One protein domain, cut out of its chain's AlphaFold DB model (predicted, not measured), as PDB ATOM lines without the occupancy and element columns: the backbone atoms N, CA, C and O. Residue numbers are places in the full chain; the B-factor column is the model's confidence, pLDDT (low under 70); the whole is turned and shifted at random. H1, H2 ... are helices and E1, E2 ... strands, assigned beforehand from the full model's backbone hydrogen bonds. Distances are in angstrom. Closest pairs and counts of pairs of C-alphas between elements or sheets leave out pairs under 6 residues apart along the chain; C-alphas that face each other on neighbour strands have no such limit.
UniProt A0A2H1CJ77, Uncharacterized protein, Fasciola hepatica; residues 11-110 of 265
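This is residues 11 to 110 of the 265 residues of an uncharacterized protein of Fasciola hepatica (UniProt A0A2H1CJ77). A strongly twisted sheet of five strands has helix H1 packed along it, and a long helix, H2, makes a corner with H1 and reaches away as an arm; residues 93 to 110 stand free. The printed part has 100 residues, with named elements in the order E1 E2 E3 E4 E5 H1 H2. The antiparallel sheet runs E4 E3 E2 E1 E5, and the class is mixed, helices and strands. The whole is loose, with a radius of gyration of the C-alphas of 17.6 A, and elongated, spanning 59 by 30 by 29 A.

E1, residues 15 to 22, begins with C-alpha 15 at (-18.378, 26.730, -33.230), spans 20.4 A and bends by 61 degrees at residue 18. E2, residues 30 to 37, spans 20.9 A. E3 is residues 40 to 45, E4 residues 48 to 53 and E5 residues 66 to 68. H1, residues 72 to 87, spans 22.2 A. H2, residues 89 to 109, spans 30.6 A and ends with C-alpha 109 at (-55.493, 14.376, -22.064).

E1 to E4 form a meander, each strand the antiparallel neighbour of the one before. Within hydrogen-bond range are N 34 and O 17, 2.8 A, for E2 and E1; N 42 and O 35, 2.8 A, for E3 and E2; N 52 and O 43, 2.9 A, for E4 and E3; and N 68 and O 20, 2.8 A, for E5 and E1. H1 is on the sheet at a height of 9.2 A, over E3 and E1; the closest C-alphas of E3 and H1, Gly 40 and Ala 85, are 7.6 A apart. H1 and H2 are close but not clearly touching, with the closest C-alphas, Ile 84 and Leu 91, 7.0 A apart. Their steep tilt of 69 degrees, opposite ways, is only just short of about perpendicular. H2 is not on the sheet. In H1 and H2 every O i to N i+4 pair is within hydrogen-bond range.

The farthest C-alphas, Asn 47 and His 110, are 59.7 A apart. The printed part has no cut. The link E4 to E5, residues 54 to 65, is long. pLDDT is under 70 at residues 11, 46 to 49, 54 to 60, 62 and 110.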
ATOM      1  N   GLY A  11     -25.543  37.079 -36.940       68.38
ATOM      2  CA  GLY A  11     -24.874  36.099 -37.784       68.38
ATOM      3  C   GLY A  11     -24.720  34.734 -37.108       68.38
ATOM      4  O   GLY A  11     -24.880  34.558 -35.899       68.38
ATOM      5  N   PHE A  12     -24.433  33.717 -37.920       77.62
ATOM      6  CA  PHE A  12     -24.254  32.351 -37.437       77.62
ATOM      7  C   PHE A  12     -22.995  32.253 -36.551       77.62
ATOM      8  O   PHE A  12     -21.894  32.521 -37.045       77.62
ATOM      9  N   PRO A  13     -23.115  31.844 -35.274       82.88
ATOM     10  CA  PRO A  13     -21.974  31.776 -34.372       82.88
ATOM     11  C   PRO A  13     -20.984  30.702 -34.823       82.88
ATOM     12  O   PRO A  13     -21.357  29.590 -35.195       82.88
ATOM     13  N   GLU A  14     -19.697  31.024 -34.750       88.44
ATOM     14  CA  GLU A  14     -18.652  30.070 -35.090       88.44
ATOM     15  C   GLU A  14     -18.438  29.077 -33.940       88.44
ATOM     16  O   GLU A  14     -18.089  29.455 -32.820       88.44
ATOM     17  N   TRP A  15     -18.615  27.784 -34.217       90.88
ATOM     18  CA  TRP A  15     -18.378  26.730 -33.230       90.88
ATOM     19  C   TRP A  15     -17.098  25.971 -33.536       90.88
ATOM     20  O   TRP A  15     -16.912  25.482 -34.647       90.88
ATOM     21  N   ARG A  16     -16.228  25.838 -32.531       91.75
ATOM     22  CA  ARG A  16     -14.925  25.179 -32.645       91.75
ATOM     23  C   ARG A  16     -14.842  24.035 -31.651       91.75
ATOM     24  O   ARG A  16     -15.063  24.254 -30.465       91.75
ATOM     25  N   ASP A  17     -14.538  22.837 -32.130       92.94
ATOM     26  CA  ASP A  17     -14.300  21.682 -31.263       92.94
ATOM     27  C   ASP A  17     -13.517  20.588 -31.999       92.94
ATOM     28  O   ASP A  17     -13.430  20.598 -33.229       92.94
ATOM     29  N   TYR A  18     -12.941  19.638 -31.272       93.00
ATOM     30  CA  TYR A  18     -12.228  18.517 -31.877       93.00
ATOM     31  C   TYR A  18     -13.176  17.369 -32.231       93.00
ATOM     32  O   TYR A  18     -14.016  16.969 -31.430       93.00
ATOM     33  N   LEU A  19     -12.982  16.783 -33.413       94.56
ATOM     34  CA  LEU A  19     -13.612  15.525 -33.815       94.56
ATOM     35  C   LEU A  19     -12.560  14.552 -34.339       94.56
ATOM     36  O   LEU A  19     -11.524  14.947 -34.885       94.56
ATOM     37  N   TYR A  20     -12.852  13.266 -34.204       94.19
ATOM     38  CA  TYR A  20     -12.153  12.216 -34.925       94.19
ATOM     39  C   TYR A  20     -12.827  12.023 -36.272       94.19
ATOM     40  O   TYR A  20     -14.045  11.900 -36.362       94.19
ATOM     41  N   ILE A  21     -12.023  12.009 -37.324       92.06
ATOM     42  CA  ILE A  21     -12.501  11.952 -38.698       92.06
ATOM     43  C   ILE A  21     -11.856  10.762 -39.388       92.06
ATOM     44  O   ILE A  21     -10.629  10.617 -39.346       92.06
ATOM     45  N   ARG A  22     -12.681   9.951 -40.047       90.75
ATOM     46  CA  ARG A  22     -12.243   8.887 -40.949       90.75
ATOM     47  C   ARG A  22     -12.787   9.179 -42.337       90.75
ATOM     48  O   ARG A  22     -14.002   9.282 -42.527       90.75
ATOM     49  N   LYS A  23     -11.875   9.365 -43.290       86.81
ATOM     50  CA  LYS A  23     -12.249   9.622 -44.676       86.81
ATOM     51  C   LYS A  23     -12.704   8.335 -45.372       86.81
ATOM     52  O   LYS A  23     -12.300   7.246 -44.963       86.81
ATOM     53  N   PRO A  24     -13.489   8.460 -46.447       85.56
ATOM     54  CA  PRO A  24     -13.770   7.366 -47.363       85.56
ATOM     55  C   PRO A  24     -12.477   6.659 -47.794       85.56
ATOM     56  O   PRO A  24     -11.504   7.317 -48.157       85.56
ATOM     57  N   GLY A  25     -12.455   5.329 -47.722       84.94
ATOM     58  CA  GLY A  25     -11.291   4.508 -48.082       84.94
ATOM     59  C   GLY A  25     -10.169   4.454 -47.035       84.94
ATOM     60  O   GLY A  25      -9.334   3.553 -47.090       84.94
ATOM     61  N   GLU A  26     -10.155   5.344 -46.038       86.75
ATOM     62  CA  GLU A  26      -9.183   5.302 -44.943       86.75
ATOM     63  C   GLU A  26      -9.693   4.400 -43.802       86.75
ATOM     64  O   GLU A  26     -10.848   4.478 -43.381       86.75
ATOM     65  N   LYS A  27      -8.821   3.544 -43.252       89.69
ATOM     66  CA  LYS A  27      -9.138   2.711 -42.071       89.69
ATOM     67  C   LYS A  27      -8.809   3.401 -40.745       89.69
ATOM     68  O   LYS A  27      -9.262   2.957 -39.694       89.69
ATOM     69  N   THR A  28      -8.020   4.469 -40.786       90.94
ATOM     70  CA  THR A  28      -7.488   5.143 -39.601       90.94
ATOM     71  C   THR A  28      -8.296   6.390 -39.257       90.94
ATOM     72  O   THR A  28      -8.844   7.073 -40.122       90.94
ATOM     73  N   TRP A  29      -8.373   6.696 -37.964       93.06
ATOM     74  CA  TRP A  29      -9.024   7.902 -37.462       93.06
ATOM     75  C   TRP A  29      -7.995   9.005 -37.231       93.06
ATOM     76  O   TRP A  29      -6.908   8.766 -36.708       93.06
ATOM     77  N   SER A  30      -8.349  10.239 -37.588       90.50
ATOM     78  CA  SER A  30      -7.529  11.427 -37.334       90.50
ATOM     79  C   SER A  30      -8.281  12.424 -36.461       90.50
ATOM     80  O   SER A  30      -9.340  12.904 -36.860       90.50
ATOM     81  N   ARG A  31      -7.709  12.804 -35.314       92.50
ATOM     82  CA  ARG A  31      -8.229  13.913 -34.500       92.50
ATOM     83  C   ARG A  31      -7.909  15.247 -35.176       92.50
ATOM     84  O   ARG A  31      -6.742  15.532 -35.450       92.50
ATOM     85  N   ARG A  32      -8.927  16.061 -35.461       90.88
ATOM     86  CA  ARG A  32      -8.790  17.374 -36.114       90.88
ATOM     87  C   ARG A  32      -9.648  18.412 -35.406       90.88
ATOM     88  O   ARG A  32     -10.689  18.074 -34.850       90.88
ATOM     89  N   LEU A  33      -9.195  19.666 -35.424       91.81
ATOM     90  CA  LEU A  33     -10.016  20.785 -34.972       91.81
ATOM     91  C   LEU A  33     -11.027  21.084 -36.074       91.81
ATOM     92  O   LEU A  33     -10.632  21.380 -37.206       91.81
ATOM     93  N   CYS A  34     -12.301  21.004 -35.733       92.31
ATOM     94  CA  CYS A  34     -13.420  21.293 -36.606       92.31
ATOM     95  C   CYS A  34     -13.997  22.662 -36.261       92.31
ATOM     96  O   CYS A  34     -14.141  23.013 -35.091       92.31
ATOM     97  N   VAL A  35     -14.329  23.430 -37.290       91.75
ATOM     98  CA  VAL A  35     -14.888  24.773 -37.170       91.75
ATOM     99  C   VAL A  35     -16.139  24.839 -38.025       91.75
ATOM    100  O   VAL A  35     -16.062  24.694 -39.240       91.75
ATOM    101  N   LEU A  36     -17.294  25.017 -37.398       91.56
ATOM    102  CA  LEU A  36     -18.573  25.143 -38.081       91.56
ATOM    103  C   LEU A  36     -18.916  26.623 -38.244       91.56
ATOM    104  O   LEU A  36     -18.948  27.367 -37.262       91.56
ATOM    105  N   ARG A  37     -19.155  27.024 -39.492       89.12
ATOM    106  CA  ARG A  37     -19.544  28.375 -39.919       89.12
ATOM    107  C   ARG A  37     -20.850  28.312 -40.712       89.12
ATOM    108  O   ARG A  37     -21.287  27.224 -41.084       89.12
ATOM    109  N   SER A  38     -21.415  29.474 -41.040       83.00
ATOM    110  CA  SER A  38     -22.575  29.585 -41.941       83.00
ATOM    111  C   SER A  38     -22.327  28.930 -43.301       83.00
ATOM    112  O   SER A  38     -23.228  28.325 -43.866       83.00
ATOM    113  N   SER A  39     -21.097  29.013 -43.806       82.44
ATOM    114  CA  SER A  39     -20.687  28.439 -45.091       82.44
ATOM    115  C   SER A  39     -20.411  26.931 -45.049       82.44
ATOM    116  O   SER A  39     -20.210  26.327 -46.099       82.44
ATOM    117  N   GLY A  40     -20.374  26.313 -43.865       87.50
ATOM    118  CA  GLY A  40     -20.158  24.876 -43.714       87.50
ATOM    119  C   GLY A  40     -19.119  24.500 -42.661       87.50
ATOM    120  O   GLY A  40     -18.697  25.306 -41.828       87.50
ATOM    121  N   LEU A  41     -18.729  23.225 -42.683       90.00
ATOM    122  CA  LEU A  41     -17.759  22.649 -41.759       90.00
ATOM    123  C   LEU A  41     -16.343  22.791 -42.320       90.00
ATOM    124  O   LEU A  41     -16.085  22.458 -43.470       90.00
ATOM    125  N   TYR A  42     -15.408  23.229 -41.490       90.12
ATOM    126  CA  TYR A  42     -13.991  23.362 -41.811       90.12
ATOM    127  C   TYR A  42     -13.165  22.496 -40.869       90.12
ATOM    128  O   TYR A  42     -13.544  22.293 -39.718       90.12
ATOM    129  N   THR A  43     -12.013  22.004 -41.323       89.56
ATOM    130  CA  THR A  43     -11.098  21.213 -40.484       89.56
ATOM    131  C   THR A  43      -9.659  21.681 -40.615       89.56
ATOM    132  O   THR A  43      -9.225  22.121 -41.682       89.56
ATOM    133  N   SER A  44      -8.890  21.556 -39.536       85.56
ATOM    134  CA  SER A  44      -7.456  21.829 -39.571       85.56
ATOM    135  C   SER A  44      -6.669  20.736 -40.311       85.56
ATOM    136  O   SER A  44      -6.963  19.529 -40.240       85.56
ATOM    137  N   LYS A  45      -5.607  21.142 -41.021       78.69
ATOM    138  CA  LYS A  45      -4.597  20.198 -41.526       78.69
ATOM    139  C   LYS A  45      -3.679  19.780 -40.372       78.69
ATOM    140  O   LYS A  45      -3.268  20.617 -39.574       78.69
ATOM    141  N   LYS A  46      -3.318  18.491 -40.316       64.94
ATOM    142  CA  LYS A  46      -2.254  17.964 -39.443       64.94
ATOM    143  C   LYS A  46      -1.004  18.835 -39.695       64.94
ATOM    144  O   LYS A  46      -0.483  18.800 -40.806       64.94
ATOM    145  N   ASN A  47      -0.618  19.670 -38.726       56.62
ATOM    146  CA  ASN A  47       0.511  20.626 -38.738       56.62
ATOM    147  C   ASN A  47       0.343  22.043 -39.337       56.62
ATOM    148  O   ASN A  47       1.352  22.726 -39.489       56.62
ATOM    149  N   ARG A  48      -0.860  22.564 -39.634       58.94
ATOM    150  CA  ARG A  48      -1.014  23.998 -40.003       58.94
ATOM    151  C   ARG A  48      -2.218  24.649 -39.306       58.94
ATOM    152  O   ARG A  48      -3.259  24.014 -39.177       58.94
ATOM    153  N   LYS A  49      -2.123  25.949 -38.972       63.94
ATOM    154  CA  LYS A  49      -3.260  26.804 -38.535       63.94
ATOM    155  C   LYS A  49      -4.311  27.044 -39.644       63.94
ATOM    156  O   LYS A  49      -5.294  27.739 -39.422       63.94
ATOM    157  N   ILE A  50      -4.098  26.487 -40.838       70.94
ATOM    158  CA  ILE A  50      -4.964  26.646 -42.009       70.94
ATOM    159  C   ILE A  50      -6.178  25.718 -41.870       70.94
ATOM    160  O   ILE A  50      -6.026  24.502 -41.705       70.94
ATOM    161  N   LEU A  51      -7.370  26.311 -41.939       75.19
ATOM    162  CA  LEU A  51      -8.656  25.622 -41.963       75.19
ATOM    163  C   LEU A  51      -9.069  25.387 -43.414       75.19
ATOM    164  O   LEU A  51      -9.200  26.340 -44.176       75.19
ATOM    165  N   ASN A  52      -9.297  24.131 -43.782       74.44
ATOM    166  CA  ASN A  52      -9.804  23.782 -45.105       74.44
ATOM    167  C   ASN A  52     -11.298  23.472 -45.018       74.44
ATOM    168  O   ASN A  52     -11.705  22.828 -44.042       74.44
ATOM    169  N   PRO A  53     -12.104  23.879 -46.016       72.50
ATOM    170  CA  PRO A  53     -13.492  23.459 -46.091       72.50
ATOM    171  C   PRO A  53     -13.527  21.934 -46.138       72.50
ATOM    172  O   PRO A  53     -12.869  21.294 -46.962       72.50
ATOM    173  N   TYR A  54     -14.254  21.342 -45.203       69.81
ATOM    174  CA  TYR A  54     -14.515  19.918 -45.194       69.81
ATOM    175  C   TYR A  54     -15.720  19.687 -46.094       69.81
ATOM    176  O   TYR A  54     -16.855  19.740 -45.636       69.81
ATOM    177  N   SER A  55     -15.409  19.584 -47.391       61.16
ATOM    178  CA  SER A  55     -16.282  19.277 -48.529       61.16
ATOM    179  C   SER A  55     -17.777  19.487 -48.273       61.16
ATOM    180  O   SER A  55     -18.451  18.617 -47.721       61.16
ATOM    181  N   ALA A  56     -18.311  20.596 -48.793       49.69
ATOM    182  CA  ALA A  56     -19.651  20.561 -49.357       49.69
ATOM    183  C   ALA A  56     -19.626  19.462 -50.430       49.69
ATOM    184  O   ALA A  56     -18.998  19.614 -51.475       49.69
ATOM    185  N   GLN A  57     -20.138  18.289 -50.080       57.09
ATOM    186  CA  GLN A  57     -20.119  17.132 -50.955       57.09
ATOM    187  C   GLN A  57     -21.158  17.338 -52.055       57.09
ATOM    188  O   GLN A  57     -22.281  17.750 -51.771       57.09
ATOM    189  N   ASP A  58     -20.774  17.034 -53.294       55.31
ATOM    190  CA  ASP A  58     -21.721  16.825 -54.383       55.31
ATOM    191  C   ASP A  58     -22.713  15.729 -53.948       55.31
ATOM    192  O   ASP A  58     -22.261  14.628 -53.610       55.31
ATOM    193  N   PRO A  59     -24.032  15.989 -53.920       58.59
ATOM    194  CA  PRO A  59     -25.042  14.984 -53.590       58.59
ATOM    195  C   PRO A  59     -24.910  13.676 -54.388       58.59
ATOM    196  O   PRO A  59     -25.394  12.645 -53.927       58.59
ATOM    197  N   ALA A  60     -24.250  13.704 -55.552       57.19
ATOM    198  CA  ALA A  60     -23.983  12.534 -56.387       57.19
ATOM    199  C   ALA A  60     -22.793  11.664 -55.922       57.19
ATOM    200  O   ALA A  60     -22.614  10.548 -56.411       57.19
ATOM    201  N   SER A  61     -21.961  12.132 -54.989       70.50
ATOM    202  CA  SER A  61     -20.781  11.389 -54.534       70.50
ATOM    203  C   SER A  61     -21.148  10.317 -53.500       70.50
ATOM    204  O   SER A  61     -21.702  10.625 -52.448       70.50
ATOM    205  N   THR A  62     -20.757   9.063 -53.744       67.38
ATOM    206  CA  THR A  62     -20.991   7.896 -52.861       67.38
ATOM    207  C   THR A  62     -20.087   7.847 -51.618       67.38
ATOM    208  O   THR A  62     -20.173   6.936 -50.795       67.38
ATOM    209  N   HIS A  63     -19.199   8.826 -51.463       76.62
ATOM    210  CA  HIS A  63     -18.166   8.847 -50.438       76.62
ATOM    211  C   HIS A  63     -18.718   9.285 -49.071       76.62
ATOM    212  O   HIS A  63     -18.941  10.465 -48.835       76.62
ATOM    213  N   VAL A  64     -18.913   8.361 -48.128       79.00
ATOM    214  CA  VAL A  64     -19.412   8.706 -46.784       79.00
ATOM    215  C   VAL A  64     -18.261   9.054 -45.839       79.00
ATOM    216  O   VAL A  64     -17.352   8.254 -45.618       79.00
ATOM    217  N   PHE A  65     -18.326  10.236 -45.228       83.69
ATOM    218  CA  PHE A  65     -17.416  10.639 -44.158       83.69
ATOM    219  C   PHE A  65     -17.934  10.189 -42.794       83.69
ATOM    220  O   PHE A  65     -19.098  10.409 -42.455       83.69
ATOM    221  N   CYS A  66     -17.055   9.599 -41.983       90.12
ATOM    222  CA  CYS A  66     -17.385   9.238 -40.609       90.12
ATOM    223  C   CYS A  66     -16.761  10.237 -39.633       90.12
ATOM    224  O   CYS A  66     -15.557  10.507 -39.682       90.12
ATOM    225  N   PHE A  67     -17.578  10.723 -38.703       93.25
ATOM    226  CA  PHE A  67     -17.159  11.568 -37.590       93.25
ATOM    227  C   PHE A  67     -17.407  10.835 -36.277       93.25
ATOM    228  O   PHE A  67     -18.412  10.142 -36.131       93.25
ATOM    229  N   CYS A  68     -16.508  11.014 -35.319       94.31
ATOM    230  CA  CYS A  68     -16.651  10.498 -33.970       94.31
ATOM    231  C   CYS A  68     -16.323  11.613 -32.968       94.31
ATOM    232  O   CYS A  68     -15.310  12.308 -33.094       94.31
ATOM    233  N   ALA A  69     -17.228  11.815 -32.014       95.62
ATOM    234  CA  ALA A  69     -17.048  12.737 -30.901       95.62
ATOM    235  C   ALA A  69     -16.411  12.005 -29.712       95.62
ATOM    236  O   ALA A  69     -16.458  10.782 -29.636       95.62
ATOM    237  N   THR A  70     -15.814  12.752 -28.785       94.12
ATOM    238  CA  THR A  70     -15.166  12.183 -27.592       94.12
ATOM    239  C   THR A  70     -16.150  11.537 -26.625       94.12
ATOM    240  O   THR A  70     -15.803  10.572 -25.956       94.12
ATOM    241  N   ASP A  71     -17.365  12.072 -26.548       95.94
ATOM    242  CA  ASP A  71     -18.413  11.620 -25.642       95.94
ATOM    243  C   ASP A  71     -19.806  11.906 -26.231       95.94
ATOM    244  O   ASP A  71     -19.969  12.603 -27.243       95.94
ATOM    245  N   GLU A  72     -20.836  11.354 -25.593       95.88
ATOM    246  CA  GLU A  72     -22.222  11.478 -26.041       95.88
ATOM    247  C   GLU A  72     -22.740  12.926 -25.965       95.88
ATOM    248  O   GLU A  72     -23.556  13.349 -26.788       95.88
ATOM    249  N   LYS A  73     -22.268  13.718 -24.998       95.75
ATOM    250  CA  LYS A  73     -22.663  15.124 -24.846       95.75
ATOM    251  C   LYS A  73     -22.093  15.960 -25.994       95.75
ATOM    252  O   LYS A  73     -22.815  16.761 -26.590       95.75
ATOM    253  N   ALA A  74     -20.833  15.743 -26.350       94.19
ATOM    254  CA  ALA A  74     -20.162  16.339 -27.492       94.19
ATOM    255  C   ALA A  74     -20.859  15.938 -28.797       94.19
ATOM    256  O   ALA A  74     -21.141  16.810 -29.620       94.19
ATOM    257  N   LEU A  75     -21.235  14.663 -28.960       95.81
ATOM    258  CA  LEU A  75     -22.025  14.203 -30.108       95.81
ATOM    259  C   LEU A  75     -23.365  14.947 -30.206       95.81
ATOM    260  O   LEU A  75     -23.686  15.501 -31.260       95.81
ATOM    261  N   ARG A  76     -24.129  15.005 -29.107       95.62
ATOM    262  CA  ARG A  76     -25.419  15.716 -29.043       95.62
ATOM    263  C   ARG A  76     -25.268  17.191 -29.412       95.62
ATOM    264  O   ARG A  76     -26.058  17.715 -30.204       95.62
ATOM    265  N   ASN A  77     -24.225  17.846 -28.906       94.75
ATOM    266  CA  ASN A  77     -23.907  19.233 -29.237       94.75
ATOM    267  C   ASN A  77     -23.580  19.402 -30.727       94.75
ATOM    268  O   ASN A  77     -24.135  20.290 -31.372       94.75
ATOM    269  N   TRP A  78     -22.734  18.543 -31.295       94.88
ATOM    270  CA  TRP A  78     -22.370  18.587 -32.713       94.88
ATOM    271  C   TRP A  78     -23.566  18.375 -33.638       94.88
ATOM    272  O   TRP A  78     -23.767  19.162 -34.563       94.88
ATOM    273  N   VAL A  79     -24.402  17.374 -33.362       94.94
ATOM    274  CA  VAL A  79     -25.627  17.121 -34.134       94.94
ATOM    275  C   VAL A  79     -26.567  18.321 -34.062       94.94
ATOM    276  O   VAL A  79     -27.089  18.756 -35.088       94.94
ATOM    277  N   SER A  80     -26.749  18.898 -32.873       94.25
ATOM    278  CA  SER A  80     -27.601  20.077 -32.685       94.25
ATOM    279  C   SER A  80     -27.084  21.274 -33.483       94.25
ATOM    280  O   SER A  80     -27.841  21.903 -34.218       94.25
ATOM    281  N   ARG A  81     -25.777  21.545 -33.410       93.19
ATOM    282  CA  ARG A  81     -25.111  22.621 -34.152       93.19
ATOM    283  C   ARG A  81     -25.231  22.442 -35.669       93.19
ATOM    284  O   ARG A  81     -25.591  23.386 -36.364       93.19
ATOM    285  N   LEU A  82     -25.007  21.230 -36.180       92.69
ATOM    286  CA  LEU A  82     -25.165  20.916 -37.606       92.69
ATOM    287  C   LEU A  82     -26.614  21.090 -38.080       92.69
ATOM    288  O   LEU A  82     -26.838  21.609 -39.171       92.69
ATOM    289  N   ARG A  83     -27.603  20.703 -37.264       93.38
ATOM    290  CA  ARG A  83     -29.023  20.938 -37.574       93.38
ATOM    291  C   ARG A  83     -29.336  22.428 -37.652       93.38
ATOM    292  O   ARG A  83     -29.987  22.847 -38.600       93.38
ATOM    293  N   ILE A  84     -28.841  23.224 -36.704       91.00
ATOM    294  CA  ILE A  84     -29.021  24.682 -36.732       91.00
ATOM    295  C   ILE A  84     -28.374  25.276 -37.990       91.00
ATOM    296  O   ILE A  84     -29.003  26.089 -38.655       91.00
ATOM    297  N   ALA A  85     -27.169  24.830 -38.363       88.69
ATOM    298  CA  ALA A  85     -26.494  25.278 -39.586       88.69
ATOM    299  C   ALA A  85     -27.271  24.923 -40.861       88.69
ATOM    300  O   ALA A  85     -27.371  25.736 -41.770       88.69
ATOM    301  N   LYS A  86     -27.824  23.707 -40.923       88.50
ATOM    302  CA  LYS A  86     -28.522  23.191 -42.104       88.50
ATOM    303  C   LYS A  86     -29.913  23.793 -42.294       88.50
ATOM    304  O   LYS A  86     -30.306  24.064 -43.422       88.50
ATOM    305  N   TYR A  87     -30.675  23.920 -41.211       90.19
ATOM    306  CA  TYR A  87     -32.098  24.262 -41.268       90.19
ATOM    307  C   TYR A  87     -32.391  25.708 -40.852       90.19
ATOM    308  O   TYR A  87     -33.466  26.225 -41.153       90.19
ATOM    309  N   GLY A  88     -31.462  26.369 -40.157       89.00
ATOM    310  CA  GLY A  88     -31.600  27.763 -39.743       89.00
ATOM    311  C   GLY A  88     -32.879  28.033 -38.945       89.00
ATOM    312  O   GLY A  88     -33.258  27.263 -38.058       89.00
ATOM    313  N   ARG A  89     -33.552  29.143 -39.277       87.69
ATOM    314  CA  ARG A  89     -34.778  29.616 -38.613       87.69
ATOM    315  C   ARG A  89     -35.955  28.650 -38.756       87.69
ATOM    316  O   ARG A  89     -36.772  28.574 -37.841       87.69
ATOM    317  N   GLN A  90     -36.029  27.873 -39.839       91.06
ATOM    318  CA  GLN A  90     -37.132  26.930 -40.045       91.06
ATOM    319  C   GLN A  90     -37.217  25.906 -38.906       91.06
ATOM    320  O   GLN A  90     -38.297  25.661 -38.380       91.06
ATOM    321  N   LEU A  91     -36.070  25.415 -38.423       92.56
ATOM    322  CA  LEU A  91     -36.011  24.486 -37.290       92.56
ATOM    323  C   LEU A  91     -36.653  25.058 -36.016       92.56
ATOM    324  O   LEU A  91     -37.222  24.317 -35.215       92.56
ATOM    325  N   PHE A  92     -36.555  26.374 -35.813       90.31
ATOM    326  CA  PHE A  92     -37.183  27.051 -34.683       90.31
ATOM    327  C   PHE A  92     -38.707  27.139 -34.844       90.31
ATOM    328  O   PHE A  92     -39.431  26.857 -33.890       90.31
ATOM    329  N   LEU A  93     -39.195  27.468 -36.043       92.81
ATOM    330  CA  LEU A  93     -40.633  27.500 -36.339       92.81
ATOM    331  C   LEU A  93     -41.265  26.107 -36.220       92.81
ATOM    332  O   LEU A  93     -42.349  25.955 -35.648       92.81
ATOM    333  N   ASP A  94     -40.561  25.084 -36.701       94.94
ATOM    334  CA  ASP A  94     -40.981  23.688 -36.586       94.94
ATOM    335  C   ASP A  94     -41.081  23.277 -35.113       94.94
ATOM    336  O   ASP A  94     -42.062  22.657 -34.694       94.94
ATOM    337  N   TYR A  95     -40.102  23.683 -34.297       94.44
ATOM    338  CA  TYR A  95     -40.121  23.458 -32.854       94.44
ATOM    339  C   TYR A  95     -41.319  24.138 -32.175       94.44
ATOM    340  O   TYR A  95     -42.032  23.485 -31.414       94.44
ATOM    341  N   GLN A  96     -41.591  25.410 -32.479       94.19
ATOM    342  CA  GLN A  96     -42.755  26.121 -31.932       94.19
ATOM    343  C   GLN A  96     -44.069  25.429 -32.312       94.19
ATOM    344  O   GLN A  96     -44.923  25.189 -31.456       94.19
ATOM    345  N   SER A  97     -44.204  25.040 -33.580       95.06
ATOM    346  CA  SER A  97     -45.380  24.332 -34.089       95.06
ATOM    347  C   SER A  97     -45.571  22.978 -33.395       95.06
ATOM    348  O   SER A  97     -46.690  22.606 -33.025       95.06
ATOM    349  N   ALA A  98     -44.480  22.245 -33.159       94.44
ATOM    350  CA  ALA A  98     -44.501  20.994 -32.411       94.44
ATOM    351  C   ALA A  98     -44.909  21.205 -30.943       94.44
ATOM    352  O   ALA A  98     -45.746  20.450 -30.442       94.44
ATOM    353  N   CYS A  99     -44.396  22.242 -30.277       92.69
ATOM    354  CA  CYS A  99     -44.788  22.596 -28.911       92.69
ATOM    355  C   CYS A  99     -46.288  22.887 -28.803       92.69
ATOM    356  O   CYS A  99     -46.943  22.319 -27.931       92.69
ATOM    357  N   THR A 100     -46.854  23.676 -29.719       94.12
ATOM    358  CA  THR A 100     -48.299  23.962 -29.747       94.12
ATOM    359  C   THR A 100     -49.130  22.687 -29.902       94.12
ATOM    360  O   THR A 100     -50.147  22.515 -29.227       94.12
ATOM    361  N   ARG A 101     -48.688  21.748 -30.752       93.69
ATOM    362  CA  ARG A 101     -49.350  20.441 -30.907       93.69
ATOM    363  C   ARG A 101     -49.305  19.626 -29.619       93.69
ATOM    364  O   ARG A 101     -50.336  19.094 -29.218       93.69
ATOM    365  N   VAL A 102     -48.145  19.535 -28.970       93.38
ATOM    366  CA  VAL A 102     -47.987  18.792 -27.709       93.38
ATOM    367  C   VAL A 102     -48.827  19.424 -26.604       93.38
ATOM    368  O   VAL A 102     -49.563  18.713 -25.929       93.38
ATOM    369  N   GLN A 103     -48.797  20.749 -26.465       90.94
ATOM    370  CA  GLN A 103     -49.590  21.468 -25.468       90.94
ATOM    371  C   GLN A 103     -51.091  21.227 -25.657       90.94
ATOM    372  O   GLN A 103     -51.793  20.953 -24.686       90.94
ATOM    373  N   ARG A 104     -51.577  21.244 -26.906       86.88
ATOM    374  CA  ARG A 104     -52.972  20.905 -27.225       86.88
ATOM    375  C   ARG A 104     -53.311  19.467 -26.827       86.88
ATOM    376  O   ARG A 104     -54.366  19.231 -26.256       86.88
ATOM    377  N   GLN A 105     -52.428  18.510 -27.104       84.62
ATOM    378  CA  GLN A 105     -52.646  17.106 -26.735       84.62
ATOM    379  C   GLN A 105     -52.662  16.908 -25.216       84.62
ATOM    380  O   GLN A 105     -53.519  16.193 -24.707       84.62
ATOM    381  N   VAL A 106     -51.771  17.577 -24.481       84.06
ATOM    382  CA  VAL A 106     -51.758  17.559 -23.011       84.06
ATOM    383  C   VAL A 106     -53.041  18.180 -22.455       84.06
ATOM    384  O   VAL A 106     -53.652  17.586 -21.576       84.06
ATOM    385  N   ALA A 107     -53.511  19.304 -23.003       80.56
ATOM    386  CA  ALA A 107     -54.771  19.924 -22.586       80.56
ATOM    387  C   ALA A 107     -55.996  19.020 -22.825       80.56
ATOM    388  O   ALA A 107     -56.922  19.029 -22.024       80.56
ATOM    389  N   LEU A 108     -55.994  18.213 -23.891       78.19
ATOM    390  CA  LEU A 108     -57.058  17.241 -24.169       78.19
ATOM    391  C   LEU A 108     -56.958  15.983 -23.287       78.19
ATOM    392  O   LEU A 108     -57.979  15.419 -22.916       78.19
ATOM    393  N   ARG A 109     -55.741  15.538 -22.943       70.19
ATOM    394  CA  ARG A 109     -55.493  14.376 -22.064       70.19
ATOM    395  C   ARG A 109     -55.711  14.687 -20.581       70.19
ATOM    396  O   ARG A 109     -56.096  13.798 -19.835       70.19
ATOM    397  N   HIS A 110     -55.462  15.929 -20.174       66.94
ATOM    398  CA  HIS A 110     -55.651  16.431 -18.811       66.94
ATOM    399  C   HIS A 110     -56.853  17.387 -18.706       66.94
ATOM    400  O   HIS A 110     -56.964  18.157 -17.753       66.94
TER     401      HIS A 110